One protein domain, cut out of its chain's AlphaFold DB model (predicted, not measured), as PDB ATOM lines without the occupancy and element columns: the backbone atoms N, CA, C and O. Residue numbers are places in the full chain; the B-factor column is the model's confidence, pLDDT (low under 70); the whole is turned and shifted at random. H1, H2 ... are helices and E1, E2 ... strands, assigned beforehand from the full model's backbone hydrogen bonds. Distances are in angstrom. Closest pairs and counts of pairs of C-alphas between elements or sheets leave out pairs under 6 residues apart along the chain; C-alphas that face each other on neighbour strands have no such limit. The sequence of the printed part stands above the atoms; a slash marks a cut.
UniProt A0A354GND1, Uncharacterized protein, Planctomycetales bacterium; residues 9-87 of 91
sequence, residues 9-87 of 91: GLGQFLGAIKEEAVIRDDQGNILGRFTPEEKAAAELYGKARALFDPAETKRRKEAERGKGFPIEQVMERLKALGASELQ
ATOM      1  N   GLY A   9      32.171  -7.176 -30.195       88.94
ATOM      2  CA  GLY A   9      33.029  -7.344 -31.368       88.94
ATOM      3  C   GLY A   9      34.051  -8.457 -31.155       88.94
ATOM      4  O   GLY A   9      34.175  -9.362 -31.983       88.94
ATOM      5  N   LEU A  10      34.720  -8.441 -30.004       85.75
ATOM      6  CA  LEU A  10      35.635  -9.497 -29.593       85.75
ATOM      7  C   LEU A  10      34.895 -10.829 -29.415       85.75
ATOM      8  O   LEU A  10      35.399 -11.866 -29.837       85.75
ATOM      9  N   GLY A  11      33.677 -10.809 -28.869       85.25
ATOM     10  CA  GLY A  11      32.825 -11.989 -28.729       85.25
ATOM     11  C   GLY A  11      32.492 -12.651 -30.069       85.25
ATOM     12  O   GLY A  11      32.625 -13.866 -30.198       85.25
ATOM     13  N   GLN A  12      32.125 -11.872 -31.094       87.19
ATOM     14  CA  GLN A  12      31.900 -12.408 -32.444       87.19
ATOM     15  C   GLN A  12      33.173 -12.988 -33.063       87.19
ATOM     16  O   GLN A  12      33.127 -14.067 -33.655       87.19
ATOM     17  N   PHE A  13      34.302 -12.293 -32.919       86.62
ATOM     18  CA  PHE A  13      35.579 -12.759 -33.451       86.62
ATOM     19  C   PHE A  13      36.010 -14.083 -32.808       86.62
ATOM     20  O   PHE A  13      36.287 -15.052 -33.513       86.62
ATOM     21  N   LEU A  14      36.001 -14.150 -31.475       84.75
ATOM     22  CA  LEU A  14      36.375 -15.351 -30.730       84.75
ATOM     23  C   LEU A  14      35.390 -16.505 -30.969       84.75
ATOM     24  O   LEU A  14      35.821 -17.647 -31.095       84.75
ATOM     25  N   GLY A  15      34.092 -16.218 -31.103       82.88
ATOM     26  CA  GLY A  15      33.070 -17.224 -31.401       82.88
ATOM     27  C   GLY A  15      33.212 -17.879 -32.782       82.88
ATOM     28  O   GLY A  15      32.739 -18.997 -32.983       82.88
ATOM     29  N   ALA A  16      33.878 -17.225 -33.738       85.50
ATOM     30  CA  ALA A  16      34.153 -17.798 -35.056       85.50
ATOM     31  C   ALA A  16      35.374 -18.739 -35.066       85.50
ATOM     32  O   ALA A  16      35.524 -19.552 -35.984       85.50
ATOM     33  N   ILE A  17      36.251 -18.646 -34.063       86.44
ATOM     34  CA  ILE A  17      37.475 -19.441 -33.975       86.44
ATOM     35  C   ILE A  17      37.134 -20.827 -33.423       86.44
ATOM     36  O   ILE A  17      36.727 -20.979 -32.276       86.44
ATOM     37  N   LYS A  18      37.343 -21.864 -34.241       80.62
ATOM     38  CA  LYS A  18      37.108 -23.272 -33.863       80.62
ATOM     39  C   LYS A  18      38.377 -24.020 -33.456       80.62
ATOM     40  O   LYS A  18      38.314 -25.168 -33.018       80.62
ATOM     41  N   GLU A  19      39.534 -23.389 -33.615       82.06
ATOM     42  CA  GLU A  19      40.841 -23.982 -33.343       82.06
ATOM     43  C   GLU A  19      41.626 -23.175 -32.306       82.06
ATOM     44  O   GLU A  19      41.195 -22.113 -31.878       82.06
ATOM     45  N   GLU A  20      42.762 -23.709 -31.849       85.81
ATOM     46  CA  GLU A  20      43.620 -22.956 -30.930       85.81
ATOM     47  C   GLU A  20      44.258 -21.801 -31.705       85.81
ATOM     48  O   GLU A  20      44.839 -22.015 -32.770       85.81
ATOM     49  N   ALA A  21      44.148 -20.586 -31.173       88.06
ATOM     50  CA  ALA A  21      44.667 -19.385 -31.809       88.06
ATOM     51  C   ALA A  21      45.700 -18.690 -30.919       88.06
ATOM     52  O   ALA A  21      45.528 -18.562 -29.706       88.06
ATOM     53  N   VAL A  22      46.774 -18.200 -31.537       90.44
ATOM     54  CA  VAL A  22      47.772 -17.354 -30.872       90.44
ATOM     55  C   VAL A  22      47.378 -15.898 -31.081       90.44
ATOM     56  O   VAL A  22      47.277 -15.443 -32.219       90.44
ATOM     57  N   ILE A  23      47.189 -15.166 -29.989       89.38
ATOM     58  CA  ILE A  23      46.913 -13.730 -30.011       89.38
ATOM     59  C   ILE A  23      48.259 -13.006 -30.033       89.38
ATOM     60  O   ILE A  23      49.099 -13.231 -29.157       89.38
ATOM     61  N   ARG A  24      48.465 -12.153 -31.038       93.31
ATOM     62  CA  ARG A  24      49.668 -11.331 -31.195       93.31
ATOM     63  C   ARG A  24      49.324  -9.847 -31.200       93.31
ATOM     64  O   ARG A  24      48.204  -9.490 -31.558       93.31
ATOM     65  N   ASP A  25      50.281  -9.016 -30.809       92.62
ATOM     66  CA  ASP A  25      50.210  -7.572 -31.032       92.62
ATOM     67  C   ASP A  25      50.562  -7.208 -32.487       92.62
ATOM     68  O   ASP A  25      50.872  -8.066 -33.322       92.62
ATOM     69  N   ASP A  26      50.490  -5.917 -32.795       93.62
ATOM     70  CA  ASP A  26      50.821  -5.325 -34.095       93.62
ATOM     71  C   ASP A  26      52.311  -5.440 -34.461       93.62
ATOM     72  O   ASP A  26      52.668  -5.398 -35.640       93.62
ATOM     73  N   GLN A  27      53.176  -5.643 -33.470       93.75
ATOM     74  CA  GLN A  27      54.604  -5.899 -33.641       93.75
ATOM     75  C   GLN A  27      54.917  -7.396 -33.813       93.75
ATOM     76  O   GLN A  27      56.062  -7.771 -34.074       93.75
ATOM     77  N   GLY A  28      53.906  -8.262 -33.706       91.69
ATOM     78  CA  GLY A  28      54.023  -9.710 -33.828       91.69
ATOM     79  C   GLY A  28      54.420 -10.435 -32.537       91.69
ATOM     80  O   GLY A  28      54.601 -11.660 -32.578       91.69
ATOM     81  N   ASN A  29      54.527  -9.748 -31.398       94.00
ATOM     82  CA  ASN A  29      54.775 -10.374 -30.101       94.00
ATOM     83  C   ASN A  29      53.540 -11.145 -29.634       94.00
ATOM     84  O   ASN A  29      52.407 -10.766 -29.909       94.00
ATOM     85  N   ILE A  30      53.750 -12.242 -28.907       94.44
ATOM     86  CA  ILE A  30      52.653 -13.080 -28.408       94.44
ATOM     87  C   ILE A  30      52.075 -12.458 -27.134       94.44
ATOM     88  O   ILE A  30      52.771 -12.355 -26.128       94.44
ATOM     89  N   LEU A  31      50.788 -12.117 -27.174       89.62
ATOM     90  CA  LEU A  31      50.017 -11.642 -26.024       89.62
ATOM     91  C   LEU A  31      49.380 -12.800 -25.247       89.62
ATOM     92  O   LEU A  31      49.234 -12.727 -24.030       89.62
ATOM     93  N   GLY A  32      49.004 -13.880 -25.940       88.25
ATOM     94  CA  GLY A  32      48.374 -15.034 -25.305       88.25
ATOM     95  C   GLY A  32      47.909 -16.106 -26.284       88.25
ATOM     96  O   GLY A  32      48.181 -16.050 -27.484       88.25
ATOM     97  N   ARG A  33      47.197 -17.102 -25.754       88.94
ATOM     98  CA  ARG A  33      46.546 -18.160 -26.533       88.94
ATOM     99  C   ARG A  33      45.072 -18.228 -26.172       88.94
ATOM    100  O   ARG A  33      44.719 -18.106 -25.002       88.94
ATOM    101  N   PHE A  34      44.243 -18.437 -27.180       87.25
ATOM    102  CA  PHE A  34      42.815 -18.657 -27.041       87.25
ATOM    103  C   PHE A  34      42.488 -20.086 -27.463       87.25
ATOM    104  O   PHE A  34      42.790 -20.494 -28.587       87.25
ATOM    105  N   THR A  35      41.845 -20.820 -26.562       86.81
ATOM    106  CA  THR A  35      41.307 -22.150 -26.840       86.81
ATOM    107  C   THR A  35      39.810 -22.111 -26.569       86.81
ATOM    108  O   THR A  35      39.424 -21.849 -25.427       86.81
ATOM    109  N   PRO A  36      38.963 -22.377 -27.578       84.94
ATOM    110  CA  PRO A  36      37.523 -22.478 -27.377       84.94
ATOM    111  C   PRO A  36      37.180 -23.536 -26.324       84.94
ATOM    112  O   PRO A  36      37.737 -24.640 -26.340       84.94
ATOM    113  N   GLU A  37      36.233 -23.226 -25.440       80.06
ATOM    114  CA  GLU A  37      35.855 -24.096 -24.319       80.06
ATOM    115  C   GLU A  37      35.363 -25.478 -24.785       80.06
ATOM    116  O   GLU A  37      35.786 -26.505 -24.250       80.06
ATOM    117  N   GLU A  38      34.570 -25.526 -25.863       74.44
ATOM    118  CA  GLU A  38      34.115 -26.783 -26.477       74.44
ATOM    119  C   GLU A  38      35.281 -27.691 -26.895       74.44
ATOM    120  O   GLU A  38      35.225 -28.910 -26.711       74.44
ATOM    121  N   LYS A  39      36.372 -27.112 -27.417       72.81
ATOM    122  CA  LYS A  39      37.555 -27.868 -27.847       72.81
ATOM    123  C   LYS A  39      38.397 -28.317 -26.657       72.81
ATOM    124  O   LYS A  39      38.864 -29.454 -26.652       72.81
ATOM    125  N   ALA A  40      38.554 -27.460 -25.647       71.19
ATOM    126  CA  ALA A  40      39.276 -27.807 -24.425       71.19
ATOM    127  C   ALA A  40      38.660 -29.046 -23.754       71.19
ATOM    128  O   ALA A  40      39.381 -29.973 -23.382       71.19
ATOM    129  N   ALA A  41      37.328 -29.112 -23.688       72.31
ATOM    130  CA  ALA A  41      36.615 -30.290 -23.210       72.31
ATOM    131  C   ALA A  41      36.761 -31.484 -24.170       72.31
ATOM    132  O   ALA A  41      37.108 -32.582 -23.733       72.31
ATOM    133  N   ALA A  42      36.533 -31.296 -25.474       75.50
ATOM    134  CA  ALA A  42      36.568 -32.382 -26.456       75.50
ATOM    135  C   ALA A  42      37.936 -33.078 -26.550       75.50
ATOM    136  O   ALA A  42      37.991 -34.302 -26.669       75.50
ATOM    137  N   GLU A  43      39.041 -32.336 -26.461       77.38
ATOM    138  CA  GLU A  43      40.386 -32.914 -26.476       77.38
ATOM    139  C   GLU A  43      40.667 -33.727 -25.205       77.38
ATOM    140  O   GLU A  43      41.167 -34.853 -25.284       77.38
ATOM    141  N   LEU A  44      40.298 -33.193 -24.035       79.44
ATOM    142  CA  LEU A  44      40.405 -33.891 -22.751       79.44
ATOM    143  C   LEU A  44      39.584 -35.183 -22.747       79.44
ATOM    144  O   LEU A  44      40.112 -36.251 -22.429       79.44
ATOM    145  N   TYR A  45      38.317 -35.113 -23.159       78.94
ATOM    146  CA  TYR A  45      37.445 -36.282 -23.249       78.94
ATOM    147  C   TYR A  45      37.891 -37.262 -24.338       78.94
ATOM    148  O   TYR A  45      37.767 -38.472 -24.151       78.94
ATOM    149  N   GLY A  46      38.459 -36.777 -25.445       81.69
ATOM    150  CA  GLY A  46      39.053 -37.609 -26.490       81.69
ATOM    151  C   GLY A  46      40.242 -38.421 -25.974       81.69
ATOM    152  O   GLY A  46      40.267 -39.643 -26.128       81.69
ATOM    153  N   LYS A  47      41.185 -37.766 -25.284       86.00
ATOM    154  CA  LYS A  47      42.326 -38.431 -24.628       86.00
ATOM    155  C   LYS A  47      41.861 -39.427 -23.569       86.00
ATOM    156  O   LYS A  47      42.332 -40.561 -23.548       86.00
ATOM    157  N   ALA A  48      40.902 -39.034 -22.730       85.44
ATOM    158  CA  ALA A  48      40.340 -39.913 -21.712       85.44
ATOM    159  C   ALA A  48      39.695 -41.156 -22.338       85.44
ATOM    160  O   ALA A  48      39.944 -42.266 -21.882       85.44
ATOM    161  N   ARG A  49      38.926 -40.995 -23.423       84.81
ATOM    162  CA  ARG A  49      38.274 -42.104 -24.131       84.81
ATOM    163  C   ARG A  49      39.272 -43.076 -24.759       84.81
ATOM    164  O   ARG A  49      39.002 -44.270 -24.748       84.81
ATOM    165  N   ALA A  50      40.397 -42.588 -25.281       87.62
ATOM    166  CA  ALA A  50      41.445 -43.441 -25.846       87.62
ATOM    167  C   ALA A  50      42.146 -44.311 -24.786       87.62
ATOM    168  O   ALA A  50      42.595 -45.410 -25.095       87.62
ATOM    169  N   LEU A  51      42.225 -43.825 -23.545       89.56
ATOM    170  CA  LEU A  51      42.819 -44.542 -22.412       89.56
ATOM    171  C   LEU A  51      41.791 -45.344 -21.604       89.56
ATOM    172  O   LEU A  51      42.163 -46.128 -20.731       89.56
ATOM    173  N   PHE A  52      40.500 -45.123 -21.848       89.44
ATOM    174  CA  PHE A  52      39.439 -45.780 -21.108       89.44
ATOM    175  C   PHE A  52      39.290 -47.229 -21.571       89.44
ATOM    176  O   PHE A  52      38.996 -47.487 -22.736       89.44
ATOM    177  N   ASP A  53      39.433 -48.164 -20.632       92.00
ATOM    178  CA  ASP A  53      39.240 -49.595 -20.859       92.00
ATOM    179  C   ASP A  53      37.974 -50.093 -20.122       92.00
ATOM    180  O   ASP A  53      37.984 -50.338 -18.902       92.00
ATOM    181  N   PRO A  54      36.846 -50.249 -20.843       89.56
ATOM    182  CA  PRO A  54      35.614 -50.783 -20.272       89.56
ATOM    183  C   PRO A  54      35.743 -52.242 -19.820       89.56
ATOM    184  O   PRO A  54      35.053 -52.648 -18.880       89.56
ATOM    185  N   ALA A  55      36.595 -53.038 -20.474       90.50
ATOM    186  CA  ALA A  55      36.775 -54.447 -20.150       90.50
ATOM    187  C   ALA A  55      37.524 -54.598 -18.822       90.50
ATOM    188  O   ALA A  55      37.080 -55.358 -17.960       90.50
ATOM    189  N   GLU A  56      38.576 -53.808 -18.604       88.81
ATOM    190  CA  GLU A  56      39.281 -53.743 -17.319       88.81
ATOM    191  C   GLU A  56      38.353 -53.270 -16.192       88.81
ATOM    192  O   GLU A  56      38.320 -53.852 -15.104       88.81
ATOM    193  N   THR A  57      37.527 -52.256 -16.464       85.69
ATOM    194  CA  THR A  57      36.535 -51.762 -15.496       85.69
ATOM    195  C   THR A  57      35.551 -52.864 -15.094       85.69
ATOM    196  O   THR A  57      35.262 -53.052 -13.907       85.69
ATOM    197  N   LYS A  58      35.054 -53.627 -16.075       89.62
ATOM    198  CA  LYS A  58      34.164 -54.768 -15.842       89.62
ATOM    199  C   LYS A  58      34.868 -55.864 -15.035       89.62
ATOM    200  O   LYS A  58      34.328 -56.292 -14.015       89.62
ATOM    201  N   ARG A  59      36.096 -56.239 -15.418       87.75
ATOM    202  CA  ARG A  59      36.923 -57.236 -14.720       87.75
ATOM    203  C   ARG A  59      37.095 -56.887 -13.243       87.75
ATOM    204  O   ARG A  59      36.818 -57.724 -12.386       87.75
ATOM    205  N   ARG A  60      37.475 -55.644 -12.924       83.75
ATOM    206  CA  ARG A  60      37.643 -55.189 -11.531       83.75
ATOM    207  C   ARG A  60      36.349 -55.248 -10.730       83.75
ATOM    208  O   ARG A  60      36.358 -55.649  -9.568       83.75
ATOM    209  N   LYS A  61      35.228 -54.860 -11.345       83.69
ATOM    210  CA  LYS A  61      33.914 -54.854 -10.690       83.69
ATOM    211  C   LYS A  61      33.420 -56.266 -10.362       83.69
ATOM    212  O   LYS A  61      32.765 -56.441  -9.335       83.69
ATOM    213  N   GLU A  62      33.714 -57.238 -11.222       86.38
ATOM    214  CA  GLU A  62      33.231 -58.619 -11.107       86.38
ATOM    215  C   GLU A  62      34.165 -59.512 -10.276       86.38
ATOM    216  O   GLU A  62      33.685 -60.259  -9.428       86.38
ATOM    217  N   ALA A  63      35.486 -59.418 -10.467       76.44
ATOM    218  CA  ALA A  63      36.453 -60.354  -9.884       76.44
ATOM    219  C   ALA A  63      37.205 -59.821  -8.647       76.44
ATOM    220  O   ALA A  63      37.638 -60.601  -7.797       76.44
ATOM    221  N   GLU A  64      37.373 -58.501  -8.526       69.88
ATOM    222  CA  GLU A  64      38.296 -57.878  -7.558       69.88
ATOM    223  C   GLU A  64      37.601 -56.864  -6.638       69.88
ATOM    224  O   GLU A  64      38.240 -56.021  -6.007       69.88
ATOM    225  N   ARG A  65      36.272 -56.944  -6.531       66.38
ATOM    226  CA  ARG A  65      35.472 -56.015  -5.730       66.38
ATOM    227  C   ARG A  65      35.941 -56.035  -4.265       66.38
ATOM    228  O   ARG A  65      35.751 -57.019  -3.559       66.38
ATOM    229  N   GLY A  66      36.575 -54.946  -3.825       64.19
ATOM    230  CA  GLY A  66      37.123 -54.796  -2.470       64.19
ATOM    231  C   GLY A  66      38.540 -55.349  -2.250       64.19
ATOM    232  O   GLY A  66      39.053 -55.227  -1.144       64.19
ATOM    233  N   LYS A  67      39.206 -55.908  -3.272       71.75
ATOM    234  CA  LYS A  67      40.605 -56.368  -3.202       71.75
ATOM    235  C   LYS A  67      41.552 -55.291  -3.739       71.75
ATOM    236  O   LYS A  67      42.128 -55.427  -4.811       71.75
ATOM    237  N   GLY A  68      41.662 -54.188  -3.006       77.50
ATOM    238  CA  GLY A  68      42.700 -53.180  -3.231       77.50
ATOM    239  C   GLY A  68      43.910 -53.422  -2.331       77.50
ATOM    240  O   GLY A  68      43.792 -54.071  -1.293       77.50
ATOM    241  N   PHE A  69      45.060 -52.868  -2.704       85.31
ATOM    242  CA  PHE A  69      46.197 -52.731  -1.793       85.31
ATOM    243  C   PHE A  69      46.208 -51.313  -1.207       85.31
ATOM    244  O   PHE A  69      45.869 -50.372  -1.931       85.31
ATOM    245  N   PRO A  70      46.604 -51.134   0.066       91.31
ATOM    246  CA  PRO A  70      46.900 -49.815   0.613       91.31
ATOM    247  C   PRO A  70      47.941 -49.095  -0.243       91.31
ATOM    248  O   PRO A  70      48.854 -49.728  -0.786       91.31
ATOM    249  N   ILE A  71      47.818 -47.772  -0.353       90.69
ATOM    250  CA  ILE A  71      48.709 -46.977  -1.204       90.69
ATOM    251  C   ILE A  71      50.169 -47.122  -0.761       90.69
ATOM    252  O   ILE A  71      51.065 -47.168  -1.594       90.69
ATOM    253  N   GLU A  72      50.409 -47.315   0.532       94.44
ATOM    254  CA  GLU A  72      51.725 -47.533   1.120       94.44
ATOM    255  C   GLU A  72      52.393 -48.794   0.555       94.44
ATOM    256  O   GLU A  72      53.540 -48.732   0.115       94.44
ATOM    257  N   GLN A  73      51.656 -49.909   0.474       92.94
ATOM    258  CA  GLN A  73      52.164 -51.171  -0.082       92.94
ATOM    259  C   GLN A  73      52.440 -51.060  -1.585       92.94
ATOM    260  O   GLN A  73      53.418 -51.610  -2.094       92.94
ATOM    261  N   VAL A  74      51.592 -50.325  -2.314       91.50
ATOM    262  CA  VAL A  74      51.805 -50.055  -3.743       91.50
ATOM    263  C   VAL A  74      53.084 -49.239  -3.941       91.50
ATOM    264  O   VAL A  74      53.918 -49.596  -4.772       91.50
ATOM    265  N   MET A  75      53.270 -48.179  -3.155       93.44
ATOM    266  CA  MET A  75      54.438 -47.304  -3.247       93.44
ATOM    267  C   MET A  75      55.733 -48.025  -2.867       93.44
ATOM    268  O   MET A  75      56.756 -47.819  -3.518       93.44
ATOM    269  N   GLU A  76      55.705 -48.886  -1.850       94.56
ATOM    270  CA  GLU A  76      56.847 -49.723  -1.475       94.56
ATOM    271  C   GLU A  76      57.253 -50.658  -2.620       94.56
ATOM    272  O   GLU A  76      58.420 -50.695  -3.017       94.56
ATOM    273  N   ARG A  77      56.277 -51.334  -3.234       91.69
ATOM    274  CA  ARG A  77      56.520 -52.220  -4.378       91.69
ATOM    275  C   ARG A  77      57.090 -51.475  -5.586       91.69
ATOM    276  O   ARG A  77      58.006 -51.979  -6.228       91.69
ATOM    277  N   LEU A  78      56.575 -50.286  -5.900       91.62
ATOM    278  CA  LEU A  78      57.079 -49.478  -7.017       91.62
ATOM    279  C   LEU A  78      58.527 -49.027  -6.792       91.62
ATOM    280  O   LEU A  78      59.336 -49.101  -7.715       91.62
ATOM    281  N   LYS A  79      58.882 -48.625  -5.564       90.88
ATOM    282  CA  LYS A  79      60.272 -48.295  -5.208       90.88
ATOM    283  C   LYS A  79      61.197 -49.500  -5.366       90.88
ATOM    284  O   LYS A  79      62.288 -49.352  -5.911       90.88
ATOM    285  N   ALA A  80      60.759 -50.683  -4.933       90.31
ATOM    286  CA  ALA A  80      61.531 -51.916  -5.086       90.31
ATOM    287  C   ALA A  80      61.771 -52.276  -6.565       90.31
ATOM    288  O   ALA A  80      62.873 -52.677  -6.929       90.31
ATOM    289  N   LEU A  81      60.771 -52.078  -7.431       89.19
ATOM    290  CA  LEU A  81      60.903 -52.304  -8.875       89.19
ATOM    291  C   LEU A  81      61.864 -51.305  -9.538       89.19
ATOM    292  O   LEU A  81      62.725 -51.719 -10.308       89.19
ATOM    293  N   GLY A  82      61.788 -50.018  -9.184       80.06
ATOM    294  CA  GLY A  82      62.721 -49.003  -9.692       80.06
ATOM    295  C   GLY A  82      64.170 -49.206  -9.228       80.06
ATOM    296  O   GLY A  82      65.106 -48.858  -9.941       80.06
ATOM    297  N   ALA A  83      64.381 -49.824  -8.060       61.22
ATOM    298  CA  ALA A  83      65.715 -50.203  -7.588       61.22
ATOM    299  C   ALA A  83      66.291 -51.425  -8.334       61.22
ATOM    300  O   ALA A  83      67.510 -51.563  -8.438       61.22
ATOM    301  N   SER A  84      65.429 -52.294  -8.873       56.12
ATOM    302  CA  SER A  84      65.825 -53.497  -9.615       56.12
ATOM    303  C   SER A  84      66.369 -53.190 -11.016       56.12
ATOM    304  O   SER A  84      67.221 -53.932 -11.499       56.12
ATOM    305  N   GLU A  85      65.919 -52.116 -11.671       52.19
ATOM    306  CA  GLU A  85      66.396 -51.735 -13.015       52.19
ATOM    307  C   GLU A  85      67.838 -51.193 -13.010       52.19
ATOM    308  O   GLU A  85      68.551 -51.320 -14.004       52.19
ATOM    309  N   LEU A  86      68.317 -50.667 -11.877       51.25
ATOM    310  CA  LEU A  86      69.682 -50.145 -11.728       51.25
ATOM    311  C   LEU A  86      70.750 -51.232 -11.502       51.25
ATOM    312  O   LEU A  86      71.939 -50.941 -11.615       51.25
ATOM    313  N   GLN A  87      70.365 -52.480 -11.210       48.44
ATOM    314  CA  GLN A  87      71.317 -53.572 -10.946       48.44
ATOM    315  C   GLN A  87      71.670 -54.413 -12.184       48.44
ATOM    316  O   GLN A  87      72.625 -55.182 -12.135       48.44
TER     317      GLN A  87
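AT A GLANCE: This is residues 9 to 87 of the 91 residues of an uncharacterized protein of Planctomycetales bacterium (UniProt A0A354GND1). A small two-stranded hairpin, E1 and E2, forms one arm of a wide, open U; helices H2 and H3, one after the other, make its base, and helix H4 makes the other arm, with the short helix H1 near the foot of the hairpin. No helix touches another, and H4 sticks out free at the far end. The printed part has 79 residues with four named helices and two named strands, in the order H1, E1, E2, H2, H3, H4; the sheet, E1 - E2, is antiparallel and the class is mostly helix. The whole is extended, with a radius of gyration of the C-alphas of 22.9 A, and flat, spanning 57 by 38 by 18 A.

IN THESE COORDINATES: Strand E1 is residues 21 to 24, 9.5 A long, and E2 is residues 30 to 34, 11.4 A. H2, residues 37 to 51, measures 21.7 A from its first C-alpha at (35.855, -24.096, -24.319). H3 is residues 54 to 63, 14.1 A. H4, residues 71 to 85, measures 21.8 A and ends with C-alpha 85 at (66.396, -51.735, -13.015). H1 is residues 9 to 16, 11.1 A, with C-alpha 9 at (33.029, -7.344, -31.368).

HOW THE PARTS SIT: E1 and E2 form a hairpin, antiparallel at 155 degrees between directions; N 21 and O 34 are 2.9 A apart and N 34 and O 21 2.8 A, both within hydrogen-bond range. H1 and E2 are apart, but only just, at 8.1 A. H2 and H3 are apart, and so are H3 and H4. In H1, H2, H3 and H4 every O i to N i+4 pair is within hydrogen-bond range.

THE WHOLE: The C-alphas of Gly 9 and Gln 87, the two farthest apart, are 63.4 A from each other. The printed part has no cut and no long link. Residues 69 to 87, of which 71 to 85 belong to H4, stand free. Mean pLDDT of the printed part is 83.5; residues 64 to 66 and 83 to 87 are under 70.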